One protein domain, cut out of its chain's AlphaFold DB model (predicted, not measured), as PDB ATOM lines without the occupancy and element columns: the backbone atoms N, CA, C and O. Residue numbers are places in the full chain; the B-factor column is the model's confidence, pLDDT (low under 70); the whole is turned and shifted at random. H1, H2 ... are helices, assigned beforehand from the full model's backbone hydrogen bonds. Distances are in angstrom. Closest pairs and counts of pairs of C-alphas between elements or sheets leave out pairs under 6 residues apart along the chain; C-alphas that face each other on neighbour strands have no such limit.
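This is residues 6 to 60 of the 118 residues of an uncharacterized protein of Bradymonadales bacterium V1718 (UniProt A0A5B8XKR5). Two helices, H1 and H2, fold into a helical hairpin lying side by side, and a shorter third helix, H3, turns off the far end of H2 to make an L-shaped corner with it at the open end of the hairpin. Before H1, residues 6 to 16, with no named element, wind along one side of the hairpin, and the first printed residue lies near the last. The printed part has 55 residues with three named helices in the order H1, H2, H3 and no named strand, and its class is all helix. The whole is compact, with a radius of gyration of the C-alphas of 10.7 A, and its outline is elongated, spanning 29 by 18 by 17 A.

The printed part begins with residues 6 to 16, and then comes H1, residues 17 to 28. A tight link of 4 residues leads to H2, residues 33 to 47. H1 and H2 touch, with 7 pairs of C-alphas within 8 A, and the closest C-alphas are those of Ile 28 and Lys 36, 5.4 A apart. Their lines stand at a shallow tilt of 5 degrees and they run opposite ways, a helical hairpin with centres 10.8 A apart. A tight link of 2 residues leads on to H3, residues 50 to 58. H2 and H3 touch only at the corner by their link, H2 with residues 45 to 47 alone. Their closest C-alphas are those of Leu 46 and Arg 53, 5.0 A apart. The lines of H2 and H3 stand about perpendicular, at 74 degrees. H1 and H3 are apart. In H1, H2 and H3 every O i to N i+4 pair is within hydrogen-bond range.

The first printed C-alpha, that of Tyr 6, is at (-95.937, 342.874, 773.822). H1 runs from Ser 17, C-alpha at (-96.145, 336.096, 784.468), to Ile 28, and measures 16.2 A from first to last C-alpha. H2, the longest helix with 15 residues, runs from Pro 33, C-alpha at (-78.725, 350.856, 780.161), to Thr 47, over 20.8 A. H3 runs from Asp 50 to Leu 58 over 12.5 A, and its last C-alpha is at (-105.911, 341.252, 773.460).

The two C-alphas farthest apart are those of Ser 32 and Glu 51, 30.0 A from each other. The C-alphas of Tyr 6 and Ala 60, the first and last printed, are 6.2 A apart. The printed part has no cut, and both links between named helices are tight. The mean pLDDT of the printed part is 82.6, and no printed residue is under 70 in this predicted model.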
ATOM      1  N   TYR A   6     -96.157 344.163 774.488       82.62
ATOM      2  CA  TYR A   6     -95.937 342.874 773.822       82.62
ATOM      3  C   TYR A   6     -95.310 343.042 772.442       82.62
ATOM      4  O   TYR A   6     -94.423 342.266 772.078       82.62
ATOM      5  N   ASP A   7     -95.739 344.062 771.697       80.81
ATOM      6  CA  ASP A   7     -95.235 344.332 770.358       80.81
ATOM      7  C   ASP A   7     -93.781 344.798 770.426       80.81
ATOM      8  O   ASP A   7     -92.911 344.123 769.876       80.81
ATOM      9  N   PHE A   8     -93.513 345.838 771.221       82.31
ATOM     10  CA  PHE A   8     -92.177 346.390 771.454       82.31
ATOM     11  C   PHE A   8     -91.178 345.348 771.975       82.31
ATOM     12  O   PHE A   8     -90.049 345.267 771.500       82.31
ATOM     13  N   LEU A   9     -91.579 344.536 772.957       80.12
ATOM     14  CA  LEU A   9     -90.685 343.543 773.547       80.12
ATOM     15  C   LEU A   9     -90.576 342.271 772.710       80.12
ATOM     16  O   LEU A   9     -89.827 341.380 773.094       80.12
ATOM     17  N   GLU A  10     -91.327 342.120 771.622       81.12
ATOM     18  CA  GLU A  10     -91.366 340.864 770.869       81.12
ATOM     19  C   GLU A  10     -91.632 339.633 771.764       81.12
ATOM     20  O   GLU A  10     -90.963 338.603 771.661       81.12
ATOM     21  N   VAL A  11     -92.544 339.769 772.736       81.44
ATOM     22  CA  VAL A  11     -92.936 338.705 773.678       81.44
ATOM     23  C   VAL A  11     -94.285 338.112 773.266       81.44
ATOM     24  O   VAL A  11     -95.167 338.832 772.795       81.44
ATOM     25  N   ASP A  12     -94.454 336.799 773.434       81.81
ATOM     26  CA  ASP A  12     -95.740 336.138 773.204       81.81
ATOM     27  C   ASP A  12     -96.728 336.498 774.338       81.81
ATOM     28  O   ASP A  12     -96.423 336.254 775.512       81.81
ATOM     29  N   PRO A  13     -97.907 337.070 774.023       80.62
ATOM     30  CA  PRO A  13     -98.920 337.438 775.012       80.62
ATOM     31  C   PRO A  13     -99.544 336.254 775.763       80.62
ATOM     32  O   PRO A  13    -100.261 336.459 776.740       80.62
ATOM     33  N   ARG A  14     -99.292 335.013 775.332       80.31
ATOM     34  CA  ARG A  14     -99.775 333.792 775.997       80.31
ATOM     35  C   ARG A  14     -98.889 333.334 777.153       80.31
ATOM     36  O   ARG A  14     -99.244 332.375 777.836       80.31
ATOM     37  N   LEU A  15     -97.727 333.961 777.345       80.50
ATOM     38  CA  LEU A  15     -96.789 333.580 778.395       80.50
ATOM     39  C   LEU A  15     -97.326 333.942 779.779       80.50
ATOM     40  O   LEU A  15     -97.873 335.022 780.006       80.50
ATOM     41  N   ASP A  16     -97.101 333.037 780.727       81.75
ATOM     42  CA  ASP A  16     -97.426 333.294 782.124       81.75
ATOM     43  C   ASP A  16     -96.470 334.335 782.744       81.75
ATOM     44  O   ASP A  16     -95.342 334.520 782.279       81.75
ATOM     45  N   SER A  17     -96.890 335.004 783.819       77.50
ATOM     46  CA  SER A  17     -96.145 336.096 784.468       77.50
ATOM     47  C   SER A  17     -94.731 335.674 784.899       77.50
ATOM     48  O   SER A  17     -93.759 336.422 784.725       77.50
ATOM     49  N   ALA A  18     -94.584 334.438 785.383       82.00
ATOM     50  CA  ALA A  18     -93.296 333.856 785.747       82.00
ATOM     51  C   ALA A  18     -92.382 333.643 784.525       82.00
ATOM     52  O   ALA A  18     -91.179 333.922 784.581       82.00
ATOM     53  N   GLN A  19     -92.943 333.181 783.403       84.50
ATOM     54  CA  GLN A  19     -92.198 332.976 782.157       84.50
ATOM     55  C   GLN A  19     -91.780 334.311 781.535       84.50
ATOM     56  O   GLN A  19     -90.634 334.468 781.115       84.50
ATOM     57  N   LEU A  20     -92.681 335.292 781.563       83.38
ATOM     58  CA  LEU A  20     -92.463 336.640 781.057       83.38
ATOM     59  C   LEU A  20     -91.323 337.338 781.820       83.38
ATOM     60  O   LEU A  20     -90.400 337.881 781.215       83.38
ATOM     61  N   THR A  21     -91.302 337.205 783.149       84.19
ATOM     62  CA  THR A  21     -90.211 337.718 783.996       84.19
ATOM     63  C   THR A  21     -88.871 337.043 783.687       84.19
ATOM     64  O   THR A  21     -87.833 337.707 783.639       84.19
ATOM     65  N   LYS A  22     -88.862 335.727 783.436       86.25
ATOM     66  CA  LYS A  22     -87.642 334.986 783.081       86.25
ATOM     67  C   LYS A  22     -87.069 335.442 781.735       86.25
ATOM     68  O   LYS A  22     -85.860 335.665 781.637       86.25
ATOM     69  N   GLU A  23     -87.919 335.609 780.726       85.44
ATOM     70  CA  GLU A  23     -87.514 336.093 779.402       85.44
ATOM     71  C   GLU A  23     -86.992 337.532 779.449       85.44
ATOM     72  O   GLU A  23     -85.921 337.829 778.910       85.44
ATOM     73  N   LEU A  24     -87.677 338.420 780.172       85.25
ATOM     74  CA  LEU A  24     -87.249 339.813 780.297       85.25
ATOM     75  C   LEU A  24     -85.959 339.951 781.104       85.25
ATOM     76  O   LEU A  24     -85.069 340.699 780.700       85.25
ATOM     77  N   ARG A  25     -85.775 339.156 782.167       85.38
ATOM     78  CA  ARG A  25     -84.502 339.091 782.902       85.38
ATOM     79  C   ARG A  25     -83.342 338.689 781.986       85.38
ATOM     80  O   ARG A  25     -82.264 339.272 782.085       85.38
ATOM     81  N   ARG A  26     -83.553 337.732 781.075       85.00
ATOM     82  CA  ARG A  26     -82.538 337.316 780.090       85.00
ATOM     83  C   ARG A  26     -82.203 338.439 779.102       85.00
ATOM     84  O   ARG A  26     -81.035 338.605 778.757       85.00
ATOM     85  N   ARG A  27     -83.198 339.222 778.672       82.50
ATOM     86  CA  ARG A  27     -82.996 340.380 777.782       82.50
ATOM     87  C   ARG A  27     -82.261 341.529 778.474       82.50
ATOM     88  O   ARG A  27     -81.284 342.025 777.924       82.50
ATOM     89  N   ILE A  28     -82.637 341.877 779.704       86.00
ATOM     90  CA  ILE A  28     -81.981 342.935 780.497       86.00
ATOM     91  C   ILE A  28     -80.483 342.664 780.683       86.00
ATOM     92  O   ILE A  28     -79.685 343.596 780.681       86.00
ATOM     93  N   GLN A  29     -80.071 341.401 780.819       84.12
ATOM     94  CA  GLN A  29     -78.651 341.053 780.966       84.12
ATOM     95  C   GLN A  29     -77.804 341.392 779.732       84.12
ATOM     96  O   GLN A  29     -76.601 341.590 779.868       84.12
ATOM     97  N   ARG A  30     -78.415 341.462 778.543       81.69
ATOM     98  CA  ARG A  30     -77.730 341.697 777.262       81.69
ATOM     99  C   ARG A  30     -77.946 343.108 776.707       81.69
ATOM    100  O   ARG A  30     -77.273 343.476 775.753       81.69
ATOM    101  N   ALA A  31     -78.875 343.863 777.285       82.88
ATOM    102  CA  ALA A  31     -79.301 345.170 776.796       82.88
ATOM    103  C   ALA A  31     -78.440 346.328 777.334       82.88
ATOM    104  O   ALA A  31     -77.821 346.232 778.401       82.88
ATOM    105  N   SER A  32     -78.446 347.447 776.611       85.62
ATOM    106  CA  SER A  32     -77.850 348.721 777.034       85.62
ATOM    107  C   SER A  32     -78.634 349.357 778.202       85.62
ATOM    108  O   SER A  32     -79.802 349.030 778.409       85.62
ATOM    109  N   PRO A  33     -78.038 350.253 779.011       82.62
ATOM    110  CA  PRO A  33     -78.725 350.856 780.161       82.62
ATOM    111  C   PRO A  33     -80.022 351.607 779.803       82.62
ATOM    112  O   PRO A  33     -80.971 351.560 780.581       82.62
ATOM    113  N   GLU A  34     -80.108 352.230 778.623       82.44
ATOM    114  CA  GLU A  34     -81.336 352.890 778.153       82.44
ATOM    115  C   GLU A  34     -82.445 351.884 777.812       82.44
ATOM    116  O   GLU A  34     -83.607 352.068 778.182       82.44
ATOM    117  N   GLU A  35     -82.095 350.777 777.159       81.19
ATOM    118  CA  GLU A  35     -83.040 349.696 776.859       81.19
ATOM    119  C   GLU A  35     -83.514 348.994 778.131       81.19
ATOM    120  O   GLU A  35     -84.685 348.635 778.228       81.19
ATOM    121  N   LYS A  36     -82.645 348.841 779.138       85.31
ATOM    122  CA  LYS A  36     -83.035 348.272 780.437       85.31
ATOM    123  C   LYS A  36     -84.151 349.079 781.090       85.31
ATOM    124  O   LYS A  36     -85.101 348.474 781.577       85.31
ATOM    125  N   ALA A  37     -84.066 350.410 781.055       84.50
ATOM    126  CA  ALA A  37     -85.103 351.278 781.606       84.50
ATOM    127  C   ALA A  37     -86.448 351.081 780.887       84.50
ATOM    128  O   ALA A  37     -87.477 350.914 781.537       84.50
ATOM    129  N   ARG A  38     -86.434 350.996 779.549       84.12
ATOM    130  CA  ARG A  38     -87.651 350.732 778.758       84.12
ATOM    131  C   ARG A  38     -88.240 349.348 779.026       84.12
ATOM    132  O   ARG A  38     -89.454 349.204 779.142       84.12
ATOM    133  N   ILE A  39     -87.391 348.327 779.133       84.62
ATOM    134  CA  ILE A  39     -87.823 346.958 779.437       84.62
ATOM    135  C   ILE A  39     -88.422 346.885 780.845       84.62
ATOM    136  O   ILE A  39     -89.403 346.178 781.049       84.62
ATOM    137  N   GLN A  40     -87.855 347.616 781.806       84.56
ATOM    138  CA  GLN A  40     -88.353 347.659 783.174       84.56
ATOM    139  C   GLN A  40     -89.721 348.348 783.268       84.56
ATOM    140  O   GLN A  40     -90.619 347.783 783.884       84.56
ATOM    141  N   GLU A  41     -89.922 349.486 782.595       86.06
ATOM    142  CA  GLU A  41     -91.238 350.148 782.521       86.06
ATOM    143  C   GLU A  41     -92.295 349.221 781.897       86.06
ATOM    144  O   GLU A  41     -93.415 349.088 782.396       86.06
ATOM    145  N   ALA A  42     -91.931 348.531 780.813       84.62
ATOM    146  CA  ALA A  42     -92.818 347.577 780.164       84.62
ATOM    147  C   ALA A  42     -93.116 346.368 781.069       84.62
ATOM    148  O   ALA A  42     -94.267 345.939 781.143       84.62
ATOM    149  N   TRP A  43     -92.123 345.851 781.798       84.50
ATOM    150  CA  TRP A  43     -92.322 344.783 782.781       84.50
ATOM    151  C   TRP A  43     -93.292 345.214 783.878       84.50
ATOM    152  O   TRP A  43     -94.271 344.512 784.104       84.50
ATOM    153  N   GLU A  44     -93.091 346.390 784.477       84.00
ATOM    154  CA  GLU A  44     -94.000 346.937 785.486       84.00
ATOM    155  C   GLU A  44     -95.430 347.018 784.940       84.00
ATOM    156  O   GLU A  44     -96.348 346.497 785.565       84.00
ATOM    157  N   SER A  45     -95.623 347.539 783.723       80.31
ATOM    158  CA  SER A  45     -96.955 347.600 783.099       80.31
ATOM    159  C   SER A  45     -97.609 346.229 782.864       80.31
ATOM    160  O   SER A  45     -98.832 346.127 782.861       80.31
ATOM    161  N   LEU A  46     -96.808 345.174 782.679       79.12
ATOM    162  CA  LEU A  46     -97.283 343.816 782.403       79.12
ATOM    163  C   LEU A  46     -97.485 342.969 783.663       79.12
ATOM    164  O   LEU A  46     -98.242 342.001 783.615       79.12
ATOM    165  N   THR A  47     -96.803 343.286 784.767       75.56
ATOM    166  CA  THR A  47     -96.854 342.489 786.004       75.56
ATOM    167  C   THR A  47     -97.596 343.148 787.160       75.56
ATOM    168  O   THR A  47     -97.894 342.456 788.127       75.56
ATOM    169  N   LEU A  48     -97.885 344.455 787.105       78.94
ATOM    170  CA  LEU A  48     -98.536 345.152 788.222       78.94
ATOM    171  C   LEU A  48    -100.025 344.797 788.357       78.94
ATOM    172  O   LEU A  48    -100.517 344.647 789.472       78.94
ATOM    173  N   LEU A  49    -100.738 344.673 787.231       79.38
ATOM    174  CA  LEU A  49    -102.173 344.386 787.185       79.38
ATOM    175  C   LEU A  49    -102.467 343.300 786.146       79.38
ATOM    176  O   LEU A  49    -102.226 343.474 784.950       79.38
ATOM    177  N   ASP A  50    -103.039 342.185 786.601       76.56
ATOM    178  CA  ASP A  50    -103.404 341.066 785.725       76.56
ATOM    179  C   ASP A  50    -104.445 341.459 784.666       76.56
ATOM    180  O   ASP A  50    -104.392 340.975 783.534       76.56
ATOM    181  N   GLU A  51    -105.366 342.365 784.998       81.81
ATOM    182  CA  GLU A  51    -106.378 342.867 784.060       81.81
ATOM    183  C   GLU A  51    -105.744 343.631 782.892       81.81
ATOM    184  O   GLU A  51    -106.092 343.400 781.729       81.81
ATOM    185  N   ASP A  52    -104.765 344.490 783.184       80.12
ATOM    186  CA  ASP A  52    -104.036 345.235 782.161       80.12
ATOM    187  C   ASP A  52    -103.195 344.300 781.297       80.12
ATOM    188  O   ASP A  52    -103.165 344.454 780.075       80.12
ATOM    189  N   ARG A  53    -102.599 343.258 781.888       82.38
ATOM    190  CA  ARG A  53    -101.888 342.211 781.145       82.38
ATOM    191  C   ARG A  53    -102.786 341.547 780.101       82.38
ATOM    192  O   ARG A  53    -102.368 341.404 778.950       82.38
ATOM    193  N   VAL A  54    -104.008 341.166 780.485       82.44
ATOM    194  CA  VAL A  54    -104.989 340.540 779.579       82.44
ATOM    195  C   VAL A  54    -105.467 341.535 778.525       82.44
ATOM    196  O   VAL A  54    -105.524 341.205 777.341       82.44
ATOM    197  N   ARG A  55    -105.759 342.778 778.918       84.12
ATOM    198  CA  ARG A  55    -106.168 343.835 777.988       84.12
ATOM    199  C   ARG A  55    -105.095 344.106 776.934       84.12
ATOM    200  O   ARG A  55    -105.405 344.195 775.749       84.12
ATOM    201  N   LEU A  56    -103.838 344.221 777.353       83.19
ATOM    202  CA  LEU A  56    -102.699 344.435 776.465       83.19
ATOM    203  C   LEU A  56    -102.442 343.212 775.580       83.19
ATOM    204  O   LEU A  56    -102.116 343.382 774.409       83.19
ATOM    205  N   ALA A  57    -102.654 341.998 776.091       84.00
ATOM    206  CA  ALA A  57    -102.554 340.769 775.306       84.00
ATOM    207  C   ALA A  57    -103.608 340.718 774.187       84.00
ATOM    208  O   ALA A  57    -103.290 340.335 773.064       84.00
ATOM    209  N   LEU A  58    -104.841 341.156 774.462       82.19
ATOM    210  CA  LEU A  58    -105.911 341.252 773.460       82.19
ATOM    211  C   LEU A  58    -105.651 342.334 772.406       82.19
ATOM    212  O   LEU A  58    -106.086 342.198 771.265       82.19
ATOM    213  N   MET A  59    -104.970 343.414 772.792       84.06
ATOM    214  CA  MET A  59    -104.587 344.503 771.890       84.06
ATOM    215  C   MET A  59    -103.267 344.231 771.155       84.06
ATOM    216  O   MET A  59    -102.829 345.072 770.373       84.06
ATOM    217  N   ALA A  60    -102.588 343.117 771.437       82.56
ATOM    218  CA  ALA A  60    -101.349 342.762 770.758       82.56
ATOM    219  C   ALA A  60    -101.665 342.226 769.364       82.56
ATOM    220  O   ALA A  60    -102.676 341.547 769.153       82.56
TER     221      ALA A  60